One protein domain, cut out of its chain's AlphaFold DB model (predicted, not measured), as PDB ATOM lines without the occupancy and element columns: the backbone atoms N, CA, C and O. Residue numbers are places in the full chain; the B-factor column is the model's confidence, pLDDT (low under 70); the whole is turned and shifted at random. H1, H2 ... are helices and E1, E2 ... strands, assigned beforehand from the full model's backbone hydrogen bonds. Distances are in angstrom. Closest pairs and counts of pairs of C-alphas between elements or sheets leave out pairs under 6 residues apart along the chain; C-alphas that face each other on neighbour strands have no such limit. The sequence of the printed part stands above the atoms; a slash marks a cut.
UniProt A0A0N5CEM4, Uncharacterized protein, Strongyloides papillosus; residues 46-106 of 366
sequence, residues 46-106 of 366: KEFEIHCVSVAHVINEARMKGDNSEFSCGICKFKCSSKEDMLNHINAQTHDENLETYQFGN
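This is residues 46 to 106 of the 366 residues of an uncharacterized protein of Strongyloides papillosus (UniProt A0A0N5CEM4). A small strand hairpin, E1 and E2, packs with the short helix H2 to make a little core; the long helix H1 runs loosely alongside, beyond E1, and H3 turns away at a steep angle past the last residues of H2. The 61 residues printed hold three named helices and two named strands, in the order H1 E1 E2 H2 H3, and the two-strand sheet, E1 - E2, is antiparallel. The class is mostly helix. The whole is compact, with a radius of gyration of the C-alphas of 11.6 A, yet elongated, spanning 34 by 20 by 20 A.

E1 is residues 71 to 73, 6.9 A long, and E2 is residues 78 to 80, 6.5 A. H2 is residues 83 to 90, 10.7 A. H1, residues 46 to 61, is 21.7 A long and begins at C-alpha 46, (7.068, 44.218, 153.276). H3, residues 93 to 105, is 18.3 A long and ends at C-alpha 105, (13.681, 61.138, 151.113).

In the hairpin E1 and E2, N 71 and O 80 are 2.9 A apart and N 80 and O 71 are 2.7 A apart, within hydrogen-bond range. The closest C-alphas of E1 and H2 are those of Phe 71 and Met 86, 6.8 A; of E2 and H2, Cys 80 and Met 86, 5.6 A; of H1 and E1, Val 58 and Cys 73, 6.9 A. H1 and H2 are close but not clearly touching, with C-alphas 55 and 90 closest at 7.8 A, at a shallow tilt of 29 degrees, opposite ways. H2 and H3 are close but not clearly touching, with C-alphas 89 and 95 closest at 6.5 A, at a steep tilt of 61 degrees, the same way. H1 and H3 are apart. In H1, H2 and H3 every O i to N i+4 pair is within hydrogen-bond range.

The C-alphas farthest apart, of Lys 46 and Asp 67, are 34.8 A apart. The printed part has no cut and no long link. Mean pLDDT of the printed part is 75.6; residues 46 to 69 and 105 to 106 are under 70.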
ATOM      1  N   LYS A  46       7.077  42.796 153.655       66.19
ATOM      2  CA  LYS A  46       7.068  44.218 153.276       66.19
ATOM      3  C   LYS A  46       7.929  44.501 152.042       66.19
ATOM      4  O   LYS A  46       7.547  45.309 151.205       66.19
ATOM      5  N   GLU A  47       9.065  43.821 151.914       63.88
ATOM      6  CA  GLU A  47       9.930  43.933 150.736       63.88
ATOM      7  C   GLU A  47       9.282  43.278 149.512       63.88
ATOM      8  O   GLU A  47       9.375  43.820 148.418       63.88
ATOM      9  N   PHE A  48       8.574  42.157 149.694       67.62
ATOM     10  CA  PHE A  48       7.858  41.462 148.625       67.62
ATOM     11  C   PHE A  48       6.730  42.317 148.047       67.62
ATOM     12  O   PHE A  48       6.580  42.388 146.830       67.62
ATOM     13  N   GLU A  49       5.954  42.977 148.905       59.38
ATOM     14  CA  GLU A  49       4.856  43.846 148.483       59.38
ATOM     15  C   GLU A  49       5.386  45.043 147.684       59.38
ATOM     16  O   GLU A  49       4.895  45.319 146.597       59.38
ATOM     17  N   ILE A  50       6.474  45.675 148.136       66.19
ATOM     18  CA  ILE A  50       7.100  46.796 147.421       66.19
ATOM     19  C   ILE A  50       7.762  46.335 146.117       66.19
ATOM     20  O   ILE A  50       7.600  46.997 145.100       66.19
ATOM     21  N   HIS A  51       8.471  45.205 146.124       66.19
ATOM     22  CA  HIS A  51       9.174  44.669 144.957       66.19
ATOM     23  C   HIS A  51       8.207  44.176 143.874       66.19
ATOM     24  O   HIS A  51       8.393  44.445 142.691       66.19
ATOM     25  N   CYS A  52       7.134  43.480 144.254       62.41
ATOM     26  CA  CYS A  52       6.140  43.020 143.287       62.41
ATOM     27  C   CYS A  52       5.289  44.178 142.773       62.41
ATOM     28  O   CYS A  52       4.987  44.213 141.582       62.41
ATOM     29  N   VAL A  53       4.943  45.145 143.632       63.12
ATOM     30  CA  VAL A  53       4.239  46.353 143.198       63.12
ATOM     31  C   VAL A  53       5.140  47.189 142.298       63.12
ATOM     32  O   VAL A  53       4.666  47.599 141.254       63.12
ATOM     33  N   SER A  54       6.428  47.384 142.593       63.22
ATOM     34  CA  SER A  54       7.322  48.166 141.728       63.22
ATOM     35  C   SER A  54       7.575  47.482 140.386       63.22
ATOM     36  O   SER A  54       7.451  48.128 139.351       63.22
ATOM     37  N   VAL A  55       7.840  46.173 140.366       64.31
ATOM     38  CA  VAL A  55       8.087  45.427 139.124       64.31
ATOM     39  C   VAL A  55       6.814  45.332 138.280       64.31
ATOM     40  O   VAL A  55       6.850  45.631 137.088       64.31
ATOM     41  N   ALA A  56       5.669  44.982 138.876       60.41
ATOM     42  CA  ALA A  56       4.408  44.900 138.143       60.41
ATOM     43  C   ALA A  56       3.900  46.283 137.714       60.41
ATOM     44  O   ALA A  56       3.400  46.415 136.602       60.41
ATOM     45  N   HIS A  57       4.058  47.319 138.541       57.28
ATOM     46  CA  HIS A  57       3.678  48.691 138.199       57.28
ATOM     47  C   HIS A  57       4.572  49.255 137.095       57.28
ATOM     48  O   HIS A  57       4.044  49.806 136.141       57.28
ATOM     49  N   VAL A  58       5.891  49.033 137.136       57.31
ATOM     50  CA  VAL A  58       6.804  49.463 136.062       57.31
ATOM     51  C   VAL A  58       6.525  48.712 134.758       57.31
ATOM     52  O   VAL A  58       6.496  49.332 133.699       57.31
ATOM     53  N   ILE A  59       6.264  47.401 134.807       63.00
ATOM     54  CA  ILE A  59       5.942  46.616 133.603       63.00
ATOM     55  C   ILE A  59       4.553  46.974 133.046       63.00
ATOM     56  O   ILE A  59       4.387  47.015 131.825       63.00
ATOM     57  N   ASN A  60       3.563  47.242 133.903       57.31
ATOM     58  CA  ASN A  60       2.198  47.571 133.479       57.31
ATOM     59  C   ASN A  60       2.049  49.034 133.034       57.31
ATOM     60  O   ASN A  60       1.376  49.280 132.036       57.31
ATOM     61  N   GLU A  61       2.705  49.993 133.695       54.16
ATOM     62  CA  GLU A  61       2.750  51.392 133.241       54.16
ATOM     63  C   GLU A  61       3.497  51.513 131.909       54.16
ATOM     64  O   GLU A  61       3.036  52.206 131.002       54.16
ATOM     65  N   ALA A  62       4.596  50.768 131.732       49.91
ATOM     66  CA  ALA A  62       5.326  50.741 130.467       49.91
ATOM     67  C   ALA A  62       4.536  50.114 129.304       49.91
ATOM     68  O   ALA A  62       4.912  50.284 128.148       49.91
ATOM     69  N   ARG A  63       3.446  49.389 129.586       50.94
ATOM     70  CA  ARG A  63       2.592  48.771 128.563       50.94
ATOM     71  C   ARG A  63       1.489  49.685 128.026       50.94
ATOM     72  O   ARG A  63       0.853  49.292 127.056       50.94
ATOM     73  N   MET A  64       1.247  50.864 128.608       46.06
ATOM     74  CA  MET A  64      -0.008  51.598 128.359       46.06
ATOM     75  C   MET A  64       0.124  53.060 127.909       46.06
ATOM     76  O   MET A  64      -0.884  53.768 127.882       46.06
ATOM     77  N   LYS A  65       1.302  53.552 127.499       43.41
ATOM     78  CA  LYS A  65       1.378  54.923 126.960       43.41
ATOM     79  C   LYS A  65       2.398  55.121 125.834       43.41
ATOM     80  O   LYS A  65       3.515  55.561 126.066       43.41
ATOM     81  N   GLY A  66       1.918  54.926 124.607       39.91
ATOM     82  CA  GLY A  66       2.392  55.646 123.424       39.91
ATOM     83  C   GLY A  66       3.452  54.933 122.589       39.91
ATOM     84  O   GLY A  66       4.390  54.346 123.111       39.91
ATOM     85  N   ASP A  67       3.300  55.061 121.274       53.56
ATOM     86  CA  ASP A  67       4.067  54.439 120.184       53.56
ATOM     87  C   ASP A  67       5.559  54.830 120.096       53.56
ATOM     88  O   ASP A  67       6.187  54.671 119.052       53.56
ATOM     89  N   ASN A  68       6.160  55.315 121.183       54.06
ATOM     90  CA  ASN A  68       7.580  55.637 121.255       54.06
ATOM     91  C   ASN A  68       8.247  54.708 122.271       54.06
ATOM     92  O   ASN A  68       8.033  54.813 123.476       54.06
ATOM     93  N   SER A  69       9.053  53.790 121.746       62.03
ATOM     94  CA  SER A  69       9.686  52.633 122.385       62.03
ATOM     95  C   SER A  69      10.751  52.956 123.451       62.03
ATOM     96  O   SER A  69      11.826  52.358 123.453       62.03
ATOM     97  N   GLU A  70      10.504  53.910 124.348       76.75
ATOM     98  CA  GLU A  70      11.407  54.234 125.456       76.75
ATOM     99  C   GLU A  70      10.764  53.845 126.791       76.75
ATOM    100  O   GLU A  70       9.798  54.450 127.252       76.75
ATOM    101  N   PHE A  71      11.333  52.842 127.453       82.56
ATOM    102  CA  PHE A  71      10.930  52.431 128.793       82.56
ATOM    103  C   PHE A  71      11.621  53.351 129.806       82.56
ATOM    104  O   PHE A  71      12.840  53.434 129.804       82.56
ATOM    105  N   SER A  72      10.914  54.035 130.708       89.56
ATOM    106  CA  SER A  72      11.571  54.863 131.738       89.56
ATOM    107  C   SER A  72      11.251  54.400 133.154       89.56
ATOM    108  O   SER A  72      10.087  54.232 133.500       89.56
ATOM    109  N   CYS A  73      12.275  54.239 133.989       90.81
ATOM    110  CA  CYS A  73      12.116  53.894 135.399       90.81
ATOM    111  C   CYS A  73      11.712  55.146 136.188       90.81
ATOM    112  O   CYS A  73      12.496  56.088 136.263       90.81
ATOM    113  N   GLY A  74      10.527  55.170 136.804       88.62
ATOM    114  CA  GLY A  74      10.036  56.345 137.544       88.62
ATOM    115  C   GLY A  74      10.881  56.730 138.768       88.62
ATOM    116  O   GLY A  74      10.976  57.909 139.102       88.62
ATOM    117  N   ILE A  75      11.547  55.753 139.393       90.69
ATOM    118  CA  ILE A  75      12.385  55.952 140.588       90.69
ATOM    119  C   ILE A  75      13.729  56.578 140.204       90.69
ATOM    120  O   ILE A  75      14.118  57.618 140.726       90.69
ATOM    121  N   CYS A  76      14.426  55.965 139.243       91.44
ATOM    122  CA  CYS A  76      15.754  56.404 138.812       91.44
ATOM    123  C   CYS A  76      15.710  57.465 137.698       91.44
ATOM    124  O   CYS A  76      16.750  57.995 137.311       91.44
ATOM    125  N   LYS A  77      14.528  57.716 137.116       88.94
ATOM    126  CA  LYS A  77      14.315  58.472 135.865       88.94
ATOM    127  C   LYS A  77      15.214  57.997 134.714       88.94
ATOM    128  O   LYS A  77      15.564  58.765 133.818       88.94
ATOM    129  N   PHE A  78      15.615  56.727 134.750       90.38
ATOM    130  CA  PHE A  78      16.524  56.132 133.779       90.38
ATOM    131  C   PHE A  78      15.731  55.615 132.578       90.38
ATOM    132  O   PHE A  78      14.811  54.814 132.742       90.38
ATOM    133  N   LYS A  79      16.087  56.088 131.381       91.62
ATOM    134  CA  LYS A  79      15.524  55.623 130.110       91.62
ATOM    135  C   LYS A  79      16.235  54.348 129.650       91.62
ATOM    136  O   LYS A  79      17.462  54.307 129.629       91.62
ATOM    137  N   CYS A  80      15.452  53.354 129.269       90.62
ATOM    138  CA  CYS A  80      15.833  52.041 128.776       90.62
ATOM    139  C   CYS A  80      15.288  51.879 127.354       90.62
ATOM    140  O   CYS A  80      14.144  52.245 127.073       90.62
ATOM    141  N   SER A  81      16.104  51.316 126.468       88.25
ATOM    142  CA  SER A  81      15.760  51.129 125.053       88.25
ATOM    143  C   SER A  81      14.922  49.873 124.814       88.25
ATOM    144  O   SER A  81      14.312  49.720 123.759       88.25
ATOM    145  N   SER A  82      14.891  48.957 125.783       88.69
ATOM    146  CA  SER A  82      14.162  47.697 125.700       88.69
ATOM    147  C   SER A  82      13.611  47.264 127.062       88.69
ATOM    148  O   SER A  82      14.022  47.756 128.119       88.69
ATOM    149  N   LYS A  83      12.684  46.298 127.042       85.44
ATOM    150  CA  LYS A  83      12.171  45.649 128.256       85.44
ATOM    151  C   LYS A  83      13.283  44.925 129.027       85.44
ATOM    152  O   LYS A  83      13.275  44.947 130.254       85.44
ATOM    153  N   GLU A  84      14.230  44.315 128.317       87.12
ATOM    154  CA  GLU A  84      15.358  43.599 128.921       87.12
ATOM    155  C   GLU A  84      16.295  44.563 129.658       87.12
ATOM    156  O   GLU A  84      16.685  44.307 130.794       87.12
ATOM    157  N   ASP A  85      16.560  45.736 129.075       88.75
ATOM    158  CA  ASP A  85      17.336  46.790 129.737       88.75
ATOM    159  C   ASP A  85      16.649  47.293 131.010       88.75
ATOM    160  O   ASP A  85      17.321  47.574 132.001       88.75
ATOM    161  N   MET A  86      15.311  47.371 131.015       89.88
ATOM    162  CA  MET A  86      14.547  47.748 132.207       89.88
ATOM    163  C   MET A  86      14.642  46.680 133.304       89.88
ATOM    164  O   MET A  86      14.816  47.022 134.472       89.88
ATOM    165  N   LEU A  87      14.571  45.395 132.949       88.50
ATOM    166  CA  LEU A  87      14.744  44.298 133.908       88.50
ATOM    167  C   LEU A  87      16.164  44.279 134.482       88.50
ATOM    168  O   LEU A  87      16.334  44.205 135.699       88.50
ATOM    169  N   ASN A  88      17.178  44.426 133.629       91.62
ATOM    170  CA  ASN A  88      18.572  44.527 134.057       91.62
ATOM    171  C   ASN A  88      18.813  45.763 134.931       91.62
ATOM    172  O   ASN A  88      19.549  45.682 135.912       91.62
ATOM    173  N   HIS A  89      18.160  46.886 134.621       93.31
ATOM    174  CA  HIS A  89      18.198  48.087 135.448       93.31
ATOM    175  C   HIS A  89      17.593  47.847 136.834       93.31
ATOM    176  O   HIS A  89      18.245  48.178 137.819       93.31
ATOM    177  N   ILE A  90      16.392  47.262 136.927       91.94
ATOM    178  CA  ILE A  90      15.722  46.995 138.213       91.94
ATOM    179  C   ILE A  90      16.530  46.006 139.067       91.94
ATOM    180  O   ILE A  90      16.581  46.149 140.282       91.94
ATOM    181  N   ASN A  91      17.209  45.046 138.434       90.00
ATOM    182  CA  ASN A  91      18.067  44.081 139.123       90.00
ATOM    183  C   ASN A  91      19.456  44.639 139.498       90.00
ATOM    184  O   ASN A  91      20.217  43.961 140.192       90.00
ATOM    185  N   ALA A  92      19.830  45.834 139.028       93.19
ATOM    186  CA  ALA A  92      21.130  46.421 139.325       93.19
ATOM    187  C   ALA A  92      21.165  46.993 140.750       93.19
ATOM    188  O   ALA A  92      20.233  47.659 141.191       93.19
ATOM    189  N   GLN A  93      22.304  46.843 141.435       91.12
ATOM    190  CA  GLN A  93      22.518  47.400 142.780       91.12
ATOM    191  C   GLN A  93      22.254  48.917 142.847       91.12
ATOM    192  O   GLN A  93      21.779  49.434 143.852       91.12
ATOM    193  N   THR A  94      22.501  49.637 141.753       89.12
ATOM    194  CA  THR A  94      22.233  51.077 141.662       89.12
ATOM    195  C   THR A  94      20.741  51.415 141.730       89.12
ATOM    196  O   THR A  94      20.388  52.510 142.164       89.12
ATOM    197  N   HIS A  95      19.855  50.510 141.305       92.50
ATOM    198  CA  HIS A  95      18.413  50.683 141.454       92.50
ATOM    199  C   HIS A  95      17.976  50.465 142.905       92.50
ATOM    200  O   HIS A  95      17.209  51.278 143.415       92.50
ATOM    201  N   ASP A  96      18.529  49.453 143.581       88.69
ATOM    202  CA  ASP A  96      18.298  49.205 145.012       88.69
ATOM    203  C   ASP A  96      18.699  50.433 145.862       88.69
ATOM    204  O   ASP A  96      17.911  50.915 146.675       88.69
ATOM    205  N   GLU A  97      19.871  51.026 145.609       90.44
ATOM    206  CA  GLU A  97      20.339  52.237 146.313       90.44
ATOM    207  C   GLU A  97      19.427  53.460 146.061       90.44
ATOM    208  O   GLU A  97      19.107  54.239 146.970       90.44
ATOM    209  N   ASN A  98      18.949  53.628 144.823       89.38
ATOM    210  CA  ASN A  98      18.006  54.694 144.476       89.38
ATOM    211  C   ASN A  98      16.605  54.456 145.069       89.38
ATOM    212  O   ASN A  98      15.902  55.409 145.401       89.38
ATOM    213  N   LEU A  99      16.191  53.197 145.224       89.38
ATOM    214  CA  LEU A  99      14.944  52.822 145.888       89.38
ATOM    215  C   LEU A  99      14.978  53.161 147.377       89.38
ATOM    216  O   LEU A  99      14.014  53.731 147.891       89.38
ATOM    217  N   GLU A 100      16.075  52.841 148.064       86.25
ATOM    218  CA  GLU A 100      16.243  53.172 149.480       86.25
ATOM    219  C   GLU A 100      16.189  54.689 149.689       86.25
ATOM    220  O   GLU A 100      15.382  55.189 150.477       86.25
ATOM    221  N   THR A 101      16.964  55.453 148.915       86.31
ATOM    222  CA  THR A 101      16.947  56.926 148.998       86.31
ATOM    223  C   THR A 101      15.577  57.523 148.666       86.31
ATOM    224  O   THR A 101      15.141  58.449 149.352       86.31
ATOM    225  N   TYR A 102      14.847  56.969 147.691       85.50
ATOM    226  CA  TYR A 102      13.476  57.384 147.376       85.50
ATOM    227  C   TYR A 102      12.505  57.146 148.547       85.50
ATOM    228  O   TYR A 102      11.662  57.999 148.841       85.50
ATOM    229  N   GLN A 103      12.645  56.027 149.261       81.44
ATOM    230  CA  GLN A 103      11.821  55.709 150.432       81.44
ATOM    231  C   GLN A 103      12.127  56.613 151.636       81.44
ATOM    232  O   GLN A 103      11.203  57.041 152.336       81.44
ATOM    233  N   PHE A 104      13.402  56.932 151.878       79.69
ATOM    234  CA  PHE A 104      13.806  57.773 153.011       79.69
ATOM    235  C   PHE A 104      13.623  59.277 152.746       79.69
ATOM    236  O   PHE A 104      13.275  60.019 153.666       79.69
ATOM    237  N   GLY A 105      13.783  59.727 151.498       66.06
ATOM    238  CA  GLY A 105      13.681  61.138 151.113       66.06
ATOM    239  C   GLY A 105      12.255  61.697 151.113       66.06
ATOM    240  O   GLY A 105      12.060  62.897 151.290       66.06
ATOM    241  N   ASN A 106      11.227  60.850 150.994       57.06
ATOM    242  CA  ASN A 106       9.840  61.322 150.898       57.06
ATOM    243  C   ASN A 106       9.225  61.753 152.249       57.06
ATOM    244  O   ASN A 106       8.077  62.193 152.290       57.06
TER     245      ASN A 106